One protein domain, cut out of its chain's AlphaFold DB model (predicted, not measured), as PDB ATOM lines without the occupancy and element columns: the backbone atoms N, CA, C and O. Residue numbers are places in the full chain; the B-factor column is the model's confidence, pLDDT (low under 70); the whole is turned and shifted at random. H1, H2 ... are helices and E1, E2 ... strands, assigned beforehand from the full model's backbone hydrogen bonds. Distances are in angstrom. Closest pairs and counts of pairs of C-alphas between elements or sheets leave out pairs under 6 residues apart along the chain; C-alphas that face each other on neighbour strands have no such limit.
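What this domain is: This is residues 11 to 127 of the 128 residues of an uncharacterized protein of Anabas testudineus (UniProt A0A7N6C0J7). A strongly twisted sheet of three parallel strands, E3, E2 and E1, with short E4 at its E1 edge, has H1 over one face and H2 over the opposite face. H3 only grazes the sheet near E4 and E1. The printed part has 117 residues, in the order E1 H1 E2 E3 H2 H3 E4; the sheet, E3 E2 E1 E4, is mixed, and the class is mixed, helices and strands. It is compact, with a radius of gyration of the C-alphas of 13.2 A and spans of 36 by 32 by 27 A.

Where its parts are: The sheet holds E3, residues 65 to 74, 25.5 A; E2, residues 38 to 45, 21.7 A; E1, residues 11 to 16, from C-alpha 11 at (443.028, 352.197, 456.373); and E4, residues 123 to 126, which ends with C-alpha 126 at (441.533, 355.483, 450.189). H1 is residues 21 to 30, H2 residues 82 to 95, 19.9 A, and H3 residues 100 to 114, 20.7 A.

How they stand to each other: E2 and E1 are parallel at 18 degrees, with N 13 and O 39 2.8 A apart, within hydrogen-bond range. E3 and E2 are parallel at 22 degrees, with N 42 and O 69 at 2.9 A. E1 and E4 meet only at a point; C-alphas 12 and 124 face each other at 5.2 A. H1 is over E2 and E1, height 8.9 A; its closest C-alphas to E1 are Ala 28 and Cys 15, 6.2 A. H2 is over E3 and E2, height 8.6 A, along the strands; C-alphas of Gly 87 and Val 69 are closest, 5.3 A. H2 and H3 only just touch, with 3 pairs of C-alphas within 8 A, the closest Lys 92 and Val 100, 7.1 A. In H1, H2 and H3 every O i to N i+4 pair is within hydrogen-bond range.

The domain as a whole: C-alphas 35 and 48 are farthest apart, 36.2 A. The printed part has no cut. E2 to E3 is a long link, residues 46 to 64. Residues 97 to 127 have pLDDT under 70.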
ATOM      1  N   VAL A  11     442.146 351.448 455.488       79.44
ATOM      2  CA  VAL A  11     443.028 352.197 456.373       79.44
ATOM      3  C   VAL A  11     444.444 351.647 456.255       79.44
ATOM      4  O   VAL A  11     444.737 350.517 456.636       79.44
ATOM      5  N   LEU A  12     445.354 352.460 455.729       80.81
ATOM      6  CA  LEU A  12     446.781 352.156 455.780       80.81
ATOM      7  C   LEU A  12     447.350 352.617 457.123       80.81
ATOM      8  O   LEU A  12     447.173 353.780 457.463       80.81
ATOM      9  N   VAL A  13     448.042 351.740 457.850       84.19
ATOM     10  CA  VAL A  13     448.637 352.028 459.165       84.19
ATOM     11  C   VAL A  13     450.146 351.859 459.090       84.19
ATOM     12  O   VAL A  13     450.645 350.753 458.896       84.19
ATOM     13  N   PHE A  14     450.889 352.945 459.288       84.25
ATOM     14  CA  PHE A  14     452.340 352.894 459.459       84.25
ATOM     15  C   PHE A  14     452.698 352.728 460.936       84.25
ATOM     16  O   PHE A  14     452.351 353.572 461.763       84.25
ATOM     17  N   CYS A  15     453.412 351.650 461.253       87.38
ATOM     18  CA  CYS A  15     453.808 351.272 462.604       87.38
ATOM     19  C   CYS A  15     455.337 351.167 462.699       87.38
ATOM     20  O   CYS A  15     455.897 350.093 462.452       87.38
ATOM     21  N   PRO A  16     456.046 352.253 463.044       85.31
ATOM     22  CA  PRO A  16     457.473 352.179 463.311       85.31
ATOM     23  C   PRO A  16     457.756 351.394 464.586       85.31
ATOM     24  O   PRO A  16     457.188 351.673 465.637       85.31
ATOM     25  N   VAL A  17     458.656 350.422 464.480       86.88
ATOM     26  CA  VAL A  17     459.097 349.599 465.603       86.88
ATOM     27  C   VAL A  17     460.070 350.423 466.435       86.88
ATOM     28  O   VAL A  17     461.224 350.623 466.050       86.88
ATOM     29  N   ALA A  18     459.582 350.926 467.564       81.75
ATOM     30  CA  ALA A  18     460.359 351.708 468.517       81.75
ATOM     31  C   ALA A  18     460.863 350.843 469.676       81.75
ATOM     32  O   ALA A  18     461.933 351.108 470.225       81.75
ATOM     33  N   SER A  19     460.100 349.811 470.045       83.19
ATOM     34  CA  SER A  19     460.395 348.967 471.197       83.19
ATOM     35  C   SER A  19     460.438 347.487 470.819       83.19
ATOM     36  O   SER A  19     461.490 346.846 470.881       83.19
ATOM     37  N   ARG A  20     459.292 346.927 470.432       87.88
ATOM     38  CA  ARG A  20     459.080 345.520 470.096       87.88
ATOM     39  C   ARG A  20     457.916 345.449 469.130       87.88
ATOM     40  O   ARG A  20     456.850 345.977 469.427       87.88
ATOM     41  N   VAL A  21     458.090 344.681 468.055       90.12
ATOM     42  CA  VAL A  21     457.087 344.534 466.992       90.12
ATOM     43  C   VAL A  21     455.690 344.268 467.560       90.12
ATOM     44  O   VAL A  21     454.768 344.999 467.245       90.12
ATOM     45  N   GLY A  22     455.530 343.278 468.443       90.12
ATOM     46  CA  GLY A  22     454.204 342.924 468.968       90.12
ATOM     47  C   GLY A  22     453.540 344.018 469.803       90.12
ATOM     48  O   GLY A  22     452.332 344.205 469.703       90.12
ATOM     49  N   THR A  23     454.317 344.752 470.601       90.06
ATOM     50  CA  THR A  23     453.789 345.849 471.421       90.06
ATOM     51  C   THR A  23     453.385 347.024 470.541       90.06
ATOM     52  O   THR A  23     452.258 347.498 470.644       90.06
ATOM     53  N   ASP A  24     454.283 347.440 469.648       89.56
ATOM     54  CA  ASP A  24     454.071 348.605 468.791       89.56
ATOM     55  C   ASP A  24     452.916 348.343 467.802       89.56
ATOM     56  O   ASP A  24     452.062 349.202 467.600       89.56
ATOM     57  N   VAL A  25     452.823 347.121 467.254       90.81
ATOM     58  CA  VAL A  25     451.713 346.696 466.384       90.81
ATOM     59  C   VAL A  25     450.387 346.703 467.128       90.81
ATOM     60  O   VAL A  25     449.409 347.229 466.604       90.81
ATOM     61  N   LYS A  26     450.337 346.138 468.339       90.31
ATOM     62  CA  LYS A  26     449.107 346.141 469.134       90.31
ATOM     63  C   LYS A  26     448.647 347.572 469.402       90.31
ATOM     64  O   LYS A  26     447.491 347.892 469.166       90.31
ATOM     65  N   GLU A  27     449.562 348.436 469.831       88.19
ATOM     66  CA  GLU A  27     449.259 349.846 470.070       88.19
ATOM     67  C   GLU A  27     448.780 350.561 468.793       88.19
ATOM     68  O   GLU A  27     447.890 351.409 468.862       88.19
ATOM     69  N   ALA A  28     449.346 350.220 467.631       86.00
ATOM     70  CA  ALA A  28     448.930 350.775 466.349       86.00
ATOM     71  C   ALA A  28     447.506 350.363 465.955       86.00
ATOM     72  O   ALA A  28     446.705 351.199 465.531       86.00
ATOM     73  N   LEU A  29     447.175 349.085 466.126       87.19
ATOM     74  CA  LEU A  29     445.846 348.560 465.819       87.19
ATOM     75  C   LEU A  29     444.794 349.059 466.818       87.19
ATOM     76  O   LEU A  29     443.732 349.495 466.388       87.19
ATOM     77  N   ASP A  30     445.116 349.132 468.114       86.69
ATOM     78  CA  ASP A  30     444.207 349.633 469.160       86.69
ATOM     79  C   ASP A  30     443.785 351.100 468.931       86.69
ATOM     80  O   ASP A  30     442.707 351.519 469.356       86.69
ATOM     81  N   LYS A  31     444.622 351.905 468.261       81.75
ATOM     82  CA  LYS A  31     444.298 353.299 467.905       81.75
ATOM     83  C   LYS A  31     443.633 353.437 466.537       81.75
ATOM     84  O   LYS A  31     443.189 354.541 466.200       81.75
ATOM     85  N   THR A  32     443.583 352.362 465.752       78.50
ATOM     86  CA  THR A  32     442.959 352.357 464.431       78.50
ATOM     87  C   THR A  32     441.436 352.295 464.585       78.50
ATOM     88  O   THR A  32     440.936 351.496 465.375       78.50
ATOM     89  N   PRO A  33     440.665 353.127 463.861       73.25
ATOM     90  CA  PRO A  33     439.209 353.099 463.951       73.25
ATOM     91  C   PRO A  33     438.630 351.727 463.606       73.25
ATOM     92  O   PRO A  33     438.998 351.111 462.605       73.25
ATOM     93  N   ALA A  34     437.723 351.256 464.459       73.19
ATOM     94  CA  ALA A  34     437.142 349.927 464.345       73.19
ATOM     95  C   ALA A  34     436.284 349.776 463.079       73.19
ATOM     96  O   ALA A  34     435.627 350.717 462.634       73.19
ATOM     97  N   GLY A  35     436.246 348.556 462.540       76.31
ATOM     98  CA  GLY A  35     435.328 348.171 461.464       76.31
ATOM     99  C   GLY A  35     435.805 348.478 460.045       76.31
ATOM    100  O   GLY A  35     435.051 348.234 459.106       76.31
ATOM    101  N   LYS A  36     437.036 348.974 459.865       78.56
ATOM    102  CA  LYS A  36     437.634 349.174 458.537       78.56
ATOM    103  C   LYS A  36     438.778 348.199 458.275       78.56
ATOM    104  O   LYS A  36     439.554 347.931 459.191       78.56
ATOM    105  N   PRO A  37     438.914 347.690 457.040       86.12
ATOM    106  CA  PRO A  37     440.030 346.830 456.694       86.12
ATOM    107  C   PRO A  37     441.352 347.600 456.745       86.12
ATOM    108  O   PRO A  37     441.484 348.705 456.206       86.12
ATOM    109  N   VAL A  38     442.346 346.980 457.373       88.06
ATOM    110  CA  VAL A  38     443.652 347.568 457.657       88.06
ATOM    111  C   VAL A  38     444.729 346.950 456.776       88.06
ATOM    112  O   VAL A  38     444.839 345.729 456.654       88.06
ATOM    113  N   ILE A  39     445.579 347.802 456.209       89.06
ATOM    114  CA  ILE A  39     446.883 347.411 455.673       89.06
ATOM    115  C   ILE A  39     447.941 347.920 456.641       89.06
ATOM    116  O   ILE A  39     448.140 349.124 456.781       89.06
ATOM    117  N   LEU A  40     448.619 346.998 457.316       91.12
ATOM    118  CA  LEU A  40     449.635 347.304 458.309       91.12
ATOM    119  C   LEU A  40     451.024 347.320 457.665       91.12
ATOM    120  O   LEU A  40     451.472 346.329 457.093       91.12
ATOM    121  N   VAL A  41     451.730 348.437 457.804       90.06
ATOM    122  CA  VAL A  41     453.124 348.609 457.391       90.06
ATOM    123  C   VAL A  41     453.990 348.685 458.641       90.06
ATOM    124  O   VAL A  41     454.061 349.724 459.298       90.06
ATOM    125  N   VAL A  42     454.669 347.592 458.974       91.75
ATOM    126  CA  VAL A  42     455.594 347.533 460.110       91.75
ATOM    127  C   VAL A  42     456.949 348.066 459.665       91.75
ATOM    128  O   VAL A  42     457.587 347.486 458.789       91.75
ATOM    129  N   MET A  43     457.392 349.183 460.239       89.12
ATOM    130  CA  MET A  43     458.618 349.858 459.817       89.12
ATOM    131  C   MET A  43     459.772 349.537 460.765       89.12
ATOM    132  O   MET A  43     459.760 349.913 461.934       89.12
ATOM    133  N   HIS A  44     460.797 348.874 460.247       90.81
ATOM    134  CA  HIS A  44     461.974 348.443 460.987       90.81
ATOM    135  C   HIS A  44     463.126 349.397 460.720       90.81
ATOM    136  O   HIS A  44     463.580 349.532 459.581       90.81
ATOM    137  N   HIS A  45     463.608 350.047 461.776       89.19
ATOM    138  CA  HIS A  45     464.755 350.934 461.672       89.19
ATOM    139  C   HIS A  45     466.049 350.118 461.550       89.19
ATOM    140  O   HIS A  45     466.431 349.394 462.472       89.19
ATOM    141  N   THR A  46     466.719 350.211 460.405       90.00
ATOM    142  CA  THR A  46     467.974 349.504 460.122       90.00
ATOM    143  C   THR A  46     468.702 350.179 458.974       90.00
ATOM    144  O   THR A  46     468.057 350.580 458.017       90.00
ATOM    145  N   PHE A  47     470.031 350.258 459.030       91.00
ATOM    146  CA  PHE A  47     470.849 350.687 457.887       91.00
ATOM    147  C   PHE A  47     471.113 349.549 456.888       91.00
ATOM    148  O   PHE A  47     471.475 349.810 455.746       91.00
ATOM    149  N   ASP A  48     470.952 348.294 457.320       92.69
ATOM    150  CA  ASP A  48     471.188 347.094 456.514       92.69
ATOM    151  C   ASP A  48     469.962 346.778 455.630       92.69
ATOM    152  O   ASP A  48     468.905 346.434 456.182       92.69
ATOM    153  N   PRO A  49     470.067 346.892 454.287       89.06
ATOM    154  CA  PRO A  49     468.973 346.608 453.356       89.06
ATOM    155  C   PRO A  49     468.652 345.114 453.219       89.06
ATOM    156  O   PRO A  49     467.544 344.783 452.787       89.06
ATOM    157  N   ASP A  50     469.578 344.237 453.612       90.81
ATOM    158  CA  ASP A  50     469.455 342.780 453.530       90.81
ATOM    159  C   ASP A  50     469.105 342.155 454.889       90.81
ATOM    160  O   ASP A  50     469.078 340.928 455.041       90.81
ATOM    161  N   ARG A  51     468.777 342.996 455.883       90.25
ATOM    162  CA  ARG A  51     468.423 342.565 457.235       90.25
ATOM    163  C   ARG A  51     467.348 341.479 457.199       90.25
ATOM    164  O   ARG A  51     466.215 341.683 456.746       90.25
ATOM    165  N   VAL A  52     467.684 340.335 457.784       87.69
ATOM    166  CA  VAL A  52     466.739 339.238 457.985       87.69
ATOM    167  C   VAL A  52     465.780 339.614 459.111       87.69
ATOM    168  O   VAL A  52     466.187 339.857 460.247       87.69
ATOM    169  N   LEU A  53     464.490 339.654 458.788       87.06
ATOM    170  CA  LEU A  53     463.411 339.901 459.736       87.06
ATOM    171  C   LEU A  53     462.548 338.655 459.875       87.06
ATOM    172  O   LEU A  53     462.249 337.983 458.886       87.06
ATOM    173  N   ALA A  54     462.104 338.388 461.101       88.69
ATOM    174  CA  ALA A  54     460.944 337.535 461.296       88.69
ATOM    175  C   ALA A  54     459.716 338.253 460.723       88.69
ATOM    176  O   ALA A  54     459.544 339.449 460.944       88.69
ATOM    177  N   GLU A  55     458.880 337.530 459.986       88.75
ATOM    178  CA  GLU A  55     457.704 338.124 459.354       88.75
ATOM    179  C   GLU A  55     456.697 338.592 460.411       88.75
ATOM    180  O   GLU A  55     456.175 337.775 461.181       88.75
ATOM    181  N   SER A  56     456.384 339.890 460.425       92.25
ATOM    182  CA  SER A  56     455.500 340.467 461.449       92.25
ATOM    183  C   SER A  56     454.071 339.937 461.354       92.25
ATOM    184  O   SER A  56     453.386 339.825 462.366       92.25
ATOM    185  N   ARG A  57     453.635 339.491 460.168       92.62
ATOM    186  CA  ARG A  57     452.324 338.845 459.970       92.62
ATOM    187  C   ARG A  57     452.073 337.655 460.903       92.62
ATOM    188  O   ARG A  57     450.929 337.333 461.180       92.62
ATOM    189  N   ARG A  58     453.129 337.000 461.402       91.81
ATOM    190  CA  ARG A  58     453.017 335.827 462.288       91.81
ATOM    191  C   ARG A  58     452.468 336.166 463.672       91.81
ATOM    192  O   ARG A  58     451.997 335.265 464.356       91.81
ATOM    193  N   ILE A  59     452.581 337.424 464.095       90.94
ATOM    194  CA  ILE A  59     452.107 337.894 465.404       90.94
ATOM    195  C   ILE A  59     450.868 338.787 465.296       90.94
ATOM    196  O   ILE A  59     450.320 339.194 466.317       90.94
ATOM    197  N   VAL A  60     450.428 339.100 464.075       92.12
ATOM    198  CA  VAL A  60     449.215 339.876 463.816       92.12
ATOM    199  C   VAL A  60     448.034 338.913 463.789       92.12
ATOM    200  O   VAL A  60     447.935 338.071 462.902       92.12
ATOM    201  N   THR A  61     447.147 339.028 464.774       90.31
ATOM    202  CA  THR A  61     445.951 338.177 464.901       90.31
ATOM    203  C   THR A  61     444.645 338.944 464.706       90.31
ATOM    204  O   THR A  61     443.575 338.355 464.834       90.31
ATOM    205  N   ASP A  62     444.716 340.252 464.458       90.00
ATOM    206  CA  ASP A  62     443.534 341.090 464.268       90.00
ATOM    207  C   ASP A  62     442.863 340.753 462.923       90.00
ATOM    208  O   ASP A  62     443.500 340.905 461.877       90.00
ATOM    209  N   PRO A  63     441.594 340.299 462.924       89.38
ATOM    210  CA  PRO A  63     440.891 339.904 461.706       89.38
ATOM    211  C   PRO A  63     440.607 341.075 460.756       89.38
ATOM    212  O   PRO A  63     440.314 340.841 459.586       89.38
ATOM    213  N   ASN A  64     440.692 342.323 461.228       89.06
ATOM    214  CA  ASN A  64     440.536 343.500 460.377       89.06
ATOM    215  C   ASN A  64     441.793 343.776 459.541       89.06
ATOM    216  O   ASN A  64     441.727 344.551 458.588       89.06
ATOM    217  N   VAL A  65     442.937 343.160 459.859       91.75
ATOM    218  CA  VAL A  65     444.172 343.338 459.087       91.75
ATOM    219  C   VAL A  65     444.161 342.426 457.865       91.75
ATOM    220  O   VAL A  65     444.349 341.216 457.964       91.75
ATOM    221  N   LEU A  66     443.992 343.024 456.685       91.00
ATOM    222  CA  LEU A  66     443.994 342.313 455.403       91.00
ATOM    223  C   LEU A  66     445.399 341.945 454.931       91.00
ATOM    224  O   LEU A  66     445.603 340.913 454.296       91.00
ATOM    225  N   LEU A  67     446.364 342.826 455.190       92.38
ATOM    226  CA  LEU A  67     447.740 342.669 454.739       92.38
ATOM    227  C   LEU A  67     448.684 343.264 455.778       92.38
ATOM    228  O   LEU A  67     448.461 344.363 456.277       92.38
ATOM    229  N   THR A  68     449.765 342.545 456.068       94.25
ATOM    230  CA  THR A  68     450.892 343.049 456.855       94.25
ATOM    231  C   THR A  68     452.144 343.004 455.998       94.25
ATOM    232  O   THR A  68     452.502 341.936 455.505       94.25
ATOM    233  N   VAL A  69     452.824 344.140 455.859       92.25
ATOM    234  CA  VAL A  69     454.104 344.245 455.156       92.25
ATOM    235  C   VAL A  69     455.189 344.773 456.083       92.25
ATOM    236  O   VAL A  69     454.973 345.705 456.858       92.25
ATOM    237  N   ASP A  70     456.372 344.175 455.988       92.69
ATOM    238  CA  ASP A  70     457.573 344.627 456.682       92.69
ATOM    239  C   ASP A  70     458.355 345.592 455.782       92.69
ATOM    240  O   ASP A  70     458.711 345.248 454.655       92.69
ATOM    241  N   CYS A  71     458.645 346.788 456.291       90.38
ATOM    242  CA  CYS A  71     459.342 347.856 455.583       90.38
ATOM    243  C   CYS A  71     460.627 348.247 456.322       90.38
ATOM    244  O   CYS A  71     460.595 348.497 457.523       90.38
ATOM    245  N   LEU A  72     461.758 348.326 455.624       90.88
ATOM    246  CA  LEU A  72     463.028 348.800 456.182       90.88
ATOM    247  C   LEU A  72     463.218 350.293 455.923       90.88
ATOM    248  O   LEU A  72     463.057 350.750 454.786       90.88
ATOM    249  N   PHE A  73     463.629 351.038 456.945       87.50
ATOM    250  CA  PHE A  73     463.974 352.452 456.813       87.50
ATOM    251  C   PHE A  73     465.211 352.816 457.643       87.50
ATOM    252  O   PHE A  73     465.474 352.212 458.683       87.50
ATOM    253  N   TYR A  74     465.952 353.825 457.192       86.31
ATOM    254  CA  TYR A  74     467.109 354.387 457.887       86.31
ATOM    255  C   TYR A  74     467.135 355.894 457.708       86.31
ATOM    256  O   TYR A  74     466.846 356.366 456.612       86.31
ATOM    257  N   ASP A  75     467.481 356.629 458.766       82.19
ATOM    258  CA  ASP A  75     467.662 358.085 458.722       82.19
ATOM    259  C   ASP A  75     466.540 358.803 457.955       82.19
ATOM    260  O   ASP A  75     466.777 359.583 457.039       82.19
ATOM    261  N   GLN A  76     465.289 358.462 458.279       72.94
ATOM    262  CA  GLN A  76     464.102 359.038 457.638       72.94
ATOM    263  C   GLN A  76     464.030 358.781 456.118       72.94
ATOM    264  O   GLN A  76     463.568 359.627 455.365       72.94
ATOM    265  N   HIS A  77     464.485 357.625 455.633       77.56
ATOM    266  CA  HIS A  77     464.328 357.213 454.236       77.56
ATOM    267  C   HIS A  77     463.994 355.722 454.143       77.56
ATOM    268  O   HIS A  77     464.563 354.901 454.864       77.56
ATOM    269  N   ILE A  78     463.083 355.351 453.234       82.94
ATOM    270  CA  ILE A  78     462.828 353.938 452.914       82.94
ATOM    271  C   ILE A  78     464.052 353.384 452.195       82.94
ATOM    272  O   ILE A  78     464.503 353.960 451.204       82.94
ATOM    273  N   LEU A  79     464.548 352.233 452.644       86.94
ATOM    274  CA  LEU A  79     465.636 351.568 451.940       86.94
ATOM    275  C   LEU A  79     465.164 351.050 450.579       86.94
ATOM    276  O   LEU A  79     464.075 350.488 450.440       86.94
ATOM    277  N   LYS A  80     466.007 351.195 449.557       86.81
ATOM    278  CA  LYS A  80     465.771 350.576 448.253       86.81
ATOM    279  C   LYS A  80     466.250 349.123 448.305       86.81
ATOM    280  O   LYS A  80     467.421 348.854 448.065       86.81
ATOM    281  N   CYS A  81     465.353 348.208 448.666       87.88
ATOM    282  CA  CYS A  81     465.643 346.778 448.766       87.88
ATOM    283  C   CYS A  81     464.472 345.917 448.275       87.88
ATOM    284  O   CYS A  81     463.322 346.364 448.222       87.88
ATOM    285  N   SER A  82     464.769 344.653 447.958       88.69
ATOM    286  CA  SER A  82     463.807 343.679 447.427       88.69
ATOM    287  C   SER A  82     462.608 343.459 448.351       88.69
ATOM    288  O   SER A  82     461.481 343.331 447.876       88.69
ATOM    289  N   ARG A  83     462.828 343.468 449.674       89.12
ATOM    290  CA  ARG A  83     461.765 343.358 450.683       89.12
ATOM    291  C   ARG A  83     460.753 344.486 450.541       89.12
ATOM    292  O   ARG A  83     459.562 344.218 450.408       89.12
ATOM    293  N   ASN A  84     461.233 345.726 450.529       89.75
ATOM    294  CA  ASN A  84     460.372 346.893 450.411       89.75
ATOM    295  C   ASN A  84     459.649 346.880 449.060       89.75
ATOM    296  O   ASN A  84     458.434 347.032 449.018       89.75
ATOM    297  N   GLU A  85     460.359 346.615 447.960       87.19
ATOM    298  CA  GLU A  85     459.756 346.510 446.624       87.19
ATOM    299  C   GLU A  85     458.655 345.439 446.553       87.19
ATOM    300  O   GLU A  85     457.585 345.693 445.993       87.19
ATOM    301  N   THR A  86     458.882 344.276 447.169       89.38
ATOM    302  CA  THR A  86     457.912 343.173 447.224       89.38
ATOM    303  C   THR A  86     456.704 343.539 448.074       89.38
ATOM    304  O   THR A  86     455.579 343.420 447.590       89.38
ATOM    305  N   GLY A  87     456.916 344.063 449.285       88.38
ATOM    306  CA  GLY A  87     455.832 344.524 450.154       88.38
ATOM    307  C   GLY A  87     454.962 345.573 449.460       88.38
ATOM    308  O   GLY A  87     453.737 345.490 449.476       88.38
ATOM    309  N   TRP A  88     455.571 346.500 448.718       84.19
ATOM    310  CA  TRP A  88     454.814 347.466 447.919       84.19
ATOM    311  C   TRP A  88     454.047 346.839 446.758       84.19
ATOM    312  O   TRP A  88     452.954 347.297 446.424       84.19
ATOM    313  N   CYS A  89     454.586 345.795 446.130       84.12
ATOM    314  CA  CYS A  89     453.846 345.043 445.123       84.12
ATOM    315  C   CYS A  89     452.636 344.318 445.722       84.12
ATOM    316  O   CYS A  89     451.593 344.273 445.073       84.12
ATOM    317  N   GLU A  90     452.742 343.793 446.942       88.00
ATOM    318  CA  GLU A  90     451.617 343.175 447.652       88.00
ATOM    319  C   GLU A  90     450.538 344.202 447.990       88.00
ATOM    320  O   GLU A  90     449.381 343.993 447.638       88.00
ATOM    321  N   VAL A  91     450.919 345.359 448.539       83.69
ATOM    322  CA  VAL A  91     449.978 346.451 448.838       83.69
ATOM    323  C   VAL A  91     449.204 346.881 447.589       83.69
ATOM    324  O   VAL A  91     447.981 347.007 447.632       83.69
ATOM    325  N   LYS A  92     449.886 347.050 446.446       79.56
ATOM    326  CA  LYS A  92     449.228 347.366 445.163       79.56
ATOM    327  C   LYS A  92     448.219 346.304 444.744       79.56
ATOM    328  O   LYS A  92     447.134 346.649 444.283       79.56
ATOM    329  N   LYS A  93     448.597 345.027 444.858       83.62
ATOM    330  CA  LYS A  93     447.735 343.901 444.487       83.62
ATOM    331  C   LYS A  93     446.503 343.842 445.383       83.62
ATOM    332  O   LYS A  93     445.409 343.689 444.863       83.62
ATOM    333  N   SER A  94     446.673 344.026 446.690       81.56
ATOM    334  CA  SER A  94     445.565 344.024 447.649       81.56
ATOM    335  C   SER A  94     444.599 345.186 447.431       81.56
ATOM    336  O   SER A  94     443.392 345.005 447.560       81.56
ATOM    337  N   LEU A  95     445.109 346.365 447.066       74.44
ATOM    338  CA  LEU A  95     444.279 347.553 446.862       74.44
ATOM    339  C   LEU A  95     443.683 347.666 445.452       74.44
ATOM    340  O   LEU A  95     442.746 348.430 445.268       74.44
ATOM    341  N   HIS A  96     444.202 346.932 444.465       71.62
ATOM    342  CA  HIS A  96     443.836 347.058 443.046       71.62
ATOM    343  C   HIS A  96     444.057 348.474 442.454       71.62
ATOM    344  O   HIS A  96     443.419 348.835 441.468       71.62
ATOM    345  N   VAL A  97     444.985 349.280 443.006       61.19
ATOM    346  CA  VAL A  97     445.232 350.676 442.565       61.19
ATOM    347  C   VAL A  97     446.667 350.882 442.048       61.19
ATOM    348  O   VAL A  97     447.625 350.625 442.785       61.19
ATOM    349  N   PRO A  98     446.861 351.466 440.850       56.09
ATOM    350  CA  PRO A  98     448.177 351.901 440.365       56.09
ATOM    351  C   PRO A  98     448.737 353.152 441.078       56.09
ATOM    352  O   PRO A  98     449.945 353.255 441.303       56.09
ATOM    353  N   GLU A  99     447.874 354.104 441.452       56.81
ATOM    354  CA  GLU A  99     448.230 355.456 441.933       56.81
ATOM    355  C   GLU A  99     448.641 355.540 443.411       56.81
ATOM    356  O   GLU A  99     449.225 356.534 443.857       56.81
ATOM    357  N   VAL A 100     448.382 354.480 444.176       59.22
ATOM    358  CA  VAL A 100     448.660 354.415 445.615       59.22
ATOM    359  C   VAL A 100     450.131 354.673 445.929       59.22
ATOM    360  O   VAL A 100     450.432 355.340 446.913       59.22
ATOM    361  N   MET A 101     451.056 354.254 445.063       53.41
ATOM    362  CA  MET A 101     452.491 354.471 445.284       53.41
ATOM    363  C   MET A 101     452.899 355.934 445.283       53.41
ATOM    364  O   MET A 101     453.796 356.307 446.031       53.41
ATOM    365  N   THR A 102     452.284 356.755 444.433       56.38
ATOM    366  CA  THR A 102     452.649 358.169 444.313       56.38
ATOM    367  C   THR A 102     452.122 358.938 445.519       56.38
ATOM    368  O   THR A 102     452.870 359.691 446.141       56.38
ATOM    369  N   LYS A 103     450.872 358.673 445.933       54.50
ATOM    370  CA  LYS A 103     450.315 359.225 447.180       54.50
ATOM    371  C   LYS A 103     451.067 358.719 448.417       54.50
ATOM    372  O   LYS A 103     451.377 359.532 449.282       54.50
ATOM    373  N   MET A 104     451.414 357.430 448.490       58.69
ATOM    374  CA  MET A 104     452.146 356.844 449.622       58.69
ATOM    375  C   MET A 104     453.587 357.343 449.719       58.69
ATOM    376  O   MET A 104     454.003 357.683 450.817       58.69
ATOM    377  N   LYS A 105     454.339 357.435 448.611       59.81
ATOM    378  CA  LYS A 105     455.694 358.019 448.622       59.81
ATOM    379  C   LYS A 105     455.665 359.455 449.125       59.81
ATOM    380  O   LYS A 105     456.371 359.771 450.070       59.81
ATOM    381  N   ASN A 106     454.761 360.275 448.590       60.88
ATOM    382  CA  ASN A 106     454.595 361.655 449.044       60.88
ATOM    383  C   ASN A 106     454.200 361.728 450.532       60.88
ATOM    384  O   ASN A 106     454.689 362.586 451.260       60.88
ATOM    385  N   GLN A 107     453.332 360.829 451.008       56.78
ATOM    386  CA  GLN A 107     452.945 360.741 452.422       56.78
ATOM    387  C   GLN A 107     454.102 360.281 453.315       56.78
ATOM    388  O   GLN A 107     454.259 360.800 454.417       56.78
ATOM    389  N   PHE A 108     454.939 359.364 452.831       61.12
ATOM    390  CA  PHE A 108     456.137 358.908 453.525       61.12
ATOM    391  C   PHE A 108     457.205 360.010 453.596       61.12
ATOM    392  O   PHE A 108     457.795 360.240 454.647       61.12
ATOM    393  N   ASP A 109     457.388 360.774 452.521       60.94
ATOM    394  CA  ASP A 109     458.270 361.944 452.506       60.94
ATOM    395  C   ASP A 109     457.770 363.033 453.472       60.94
ATOM    396  O   ASP A 109     458.554 363.670 454.179       60.94
ATOM    397  N   VAL A 110     456.446 363.214 453.573       55.59
ATOM    398  CA  VAL A 110     455.820 364.091 454.575       55.59
ATOM    399  C   VAL A 110     455.997 363.551 456.001       55.59
ATOM    400  O   VAL A 110     456.227 364.352 456.910       55.59
ATOM    401  N   PHE A 111     455.909 362.232 456.209       56.44
ATOM    402  CA  PHE A 111     456.190 361.572 457.489       56.44
ATOM    403  C   PHE A 111     457.618 361.871 457.948       56.44
ATOM    404  O   PHE A 111     457.803 362.423 459.035       56.44
ATOM    405  N   ASN A 112     458.598 361.615 457.079       54.66
ATOM    406  CA  ASN A 112     460.011 361.885 457.333       54.66
ATOM    407  C   ASN A 112     460.228 363.350 457.720       54.66
ATOM    408  O   ASN A 112     460.736 363.645 458.799       54.66
ATOM    409  N   LYS A 113     459.695 364.284 456.922       55.31
ATOM    410  CA  LYS A 113     459.870 365.728 457.130       55.31
ATOM    411  C   LYS A 113     459.236 366.279 458.417       55.31
ATOM    412  O   LYS A 113     459.609 367.363 458.858       55.31
ATOM    413  N   ARG A 114     458.248 365.594 459.006       52.84
ATOM    414  CA  ARG A 114     457.506 366.061 460.198       52.84
ATOM    415  C   ARG A 114     457.914 365.367 461.500       52.84
ATOM    416  O   ARG A 114     457.361 365.708 462.547       52.84
ATOM    417  N   SER A 115     458.819 364.393 461.454       45.44
ATOM    418  CA  SER A 115     459.108 363.536 462.603       45.44
ATOM    419  C   SER A 115     460.177 364.122 463.545       45.44
ATOM    420  O   SER A 115     461.371 363.920 463.372       45.44
ATOM    421  N   SER A 116     459.739 364.809 464.609       42.53
ATOM    422  CA  SER A 116     460.416 364.745 465.913       42.53
ATOM    423  C   SER A 116     459.619 363.774 466.792       42.53
ATOM    424  O   SER A 116     458.505 364.072 467.202       42.53
ATOM    425  N   LEU A 117     460.132 362.549 466.952       44.72
ATOM    426  CA  LEU A 117     459.811 361.543 467.987       44.72
ATOM    427  C   LEU A 117     458.357 361.394 468.506       44.72
ATOM    428  O   LEU A 117     458.143 360.933 469.623       44.72
ATOM    429  N   ALA A 118     457.344 361.675 467.695       42.59
ATOM    430  CA  ALA A 118     455.969 361.269 467.945       42.59
ATOM    431  C   ALA A 118     455.519 360.414 466.762       42.59
ATOM    432  O   ALA A 118     455.278 360.931 465.671       42.59
ATOM    433  N   LEU A 119     455.464 359.101 467.000       46.47
ATOM    434  CA  LEU A 119     454.899 358.051 466.152       46.47
ATOM    435  C   LEU A 119     453.469 358.426 465.733       46.47
ATOM    436  O   LEU A 119     452.487 358.022 466.353       46.47
ATOM    437  N   LYS A 120     453.335 359.263 464.705       50.25
ATOM    438  CA  LYS A 120     452.040 359.585 464.114       50.25
ATOM    439  C   LYS A 120     451.664 358.405 463.231       50.25
ATOM    440  O   LYS A 120     452.207 358.266 462.140       50.25
ATOM    441  N   MET A 121     450.757 357.562 463.719       54.34
ATOM    442  CA  MET A 121     449.984 356.671 462.857       54.34
ATOM    443  C   MET A 121     449.301 357.546 461.815       54.34
ATOM    444  O   MET A 121     448.517 358.435 462.148       54.34
ATOM    445  N   ILE A 122     449.684 357.361 460.560       55.22
ATOM    446  CA  ILE A 122     449.069 358.060 459.444       55.22
ATOM    447  C   ILE A 122     448.073 357.096 458.844       55.22
ATOM    448  O   ILE A 122     448.472 356.053 458.341       55.22
ATOM    449  N   TYR A 123     446.808 357.487 458.892       56.75
ATOM    450  CA  TYR A 123     445.723 356.825 458.198       56.75
ATOM    451  C   TYR A 123     445.617 357.428 456.803       56.75
ATOM    452  O   TYR A 123     445.289 358.608 456.658       56.75
ATOM    453  N   ILE A 124     445.914 356.642 455.768       59.34
ATOM    454  CA  ILE A 124     445.562 357.047 454.404       59.34
ATOM    455  C   ILE A 124     444.185 356.486 454.109       59.34
ATOM    456  O   ILE A 124     444.016 355.281 453.939       59.34
ATOM    457  N   CYS A 125     443.228 357.401 454.050       54.28
ATOM    458  CA  CYS A 125     441.878 357.144 453.602       54.28
ATOM    459  C   CYS A 125     441.880 356.993 452.080       54.28
ATOM    460  O   CYS A 125     442.055 357.977 451.351       54.28
ATOM    461  N   LEU A 126     441.760 355.759 451.602       56.06
ATOM    462  CA  LEU A 126     441.533 355.483 450.189       56.06
ATOM    463  C   LEU A 126     440.023 355.338 450.007       56.06
ATOM    464  O   LEU A 126     439.463 354.334 450.432       56.06
ATOM    465  N   SER A 127     439.397 356.376 449.465       54.06
ATOM    466  CA  SER A 127     438.009 356.369 448.995       54.06
ATOM    467  C   SER A 127     438.062 356.402 447.474       54.06
ATOM    468  O   SER A 127     438.860 357.175 446.921       54.06
TER     469      SER A 127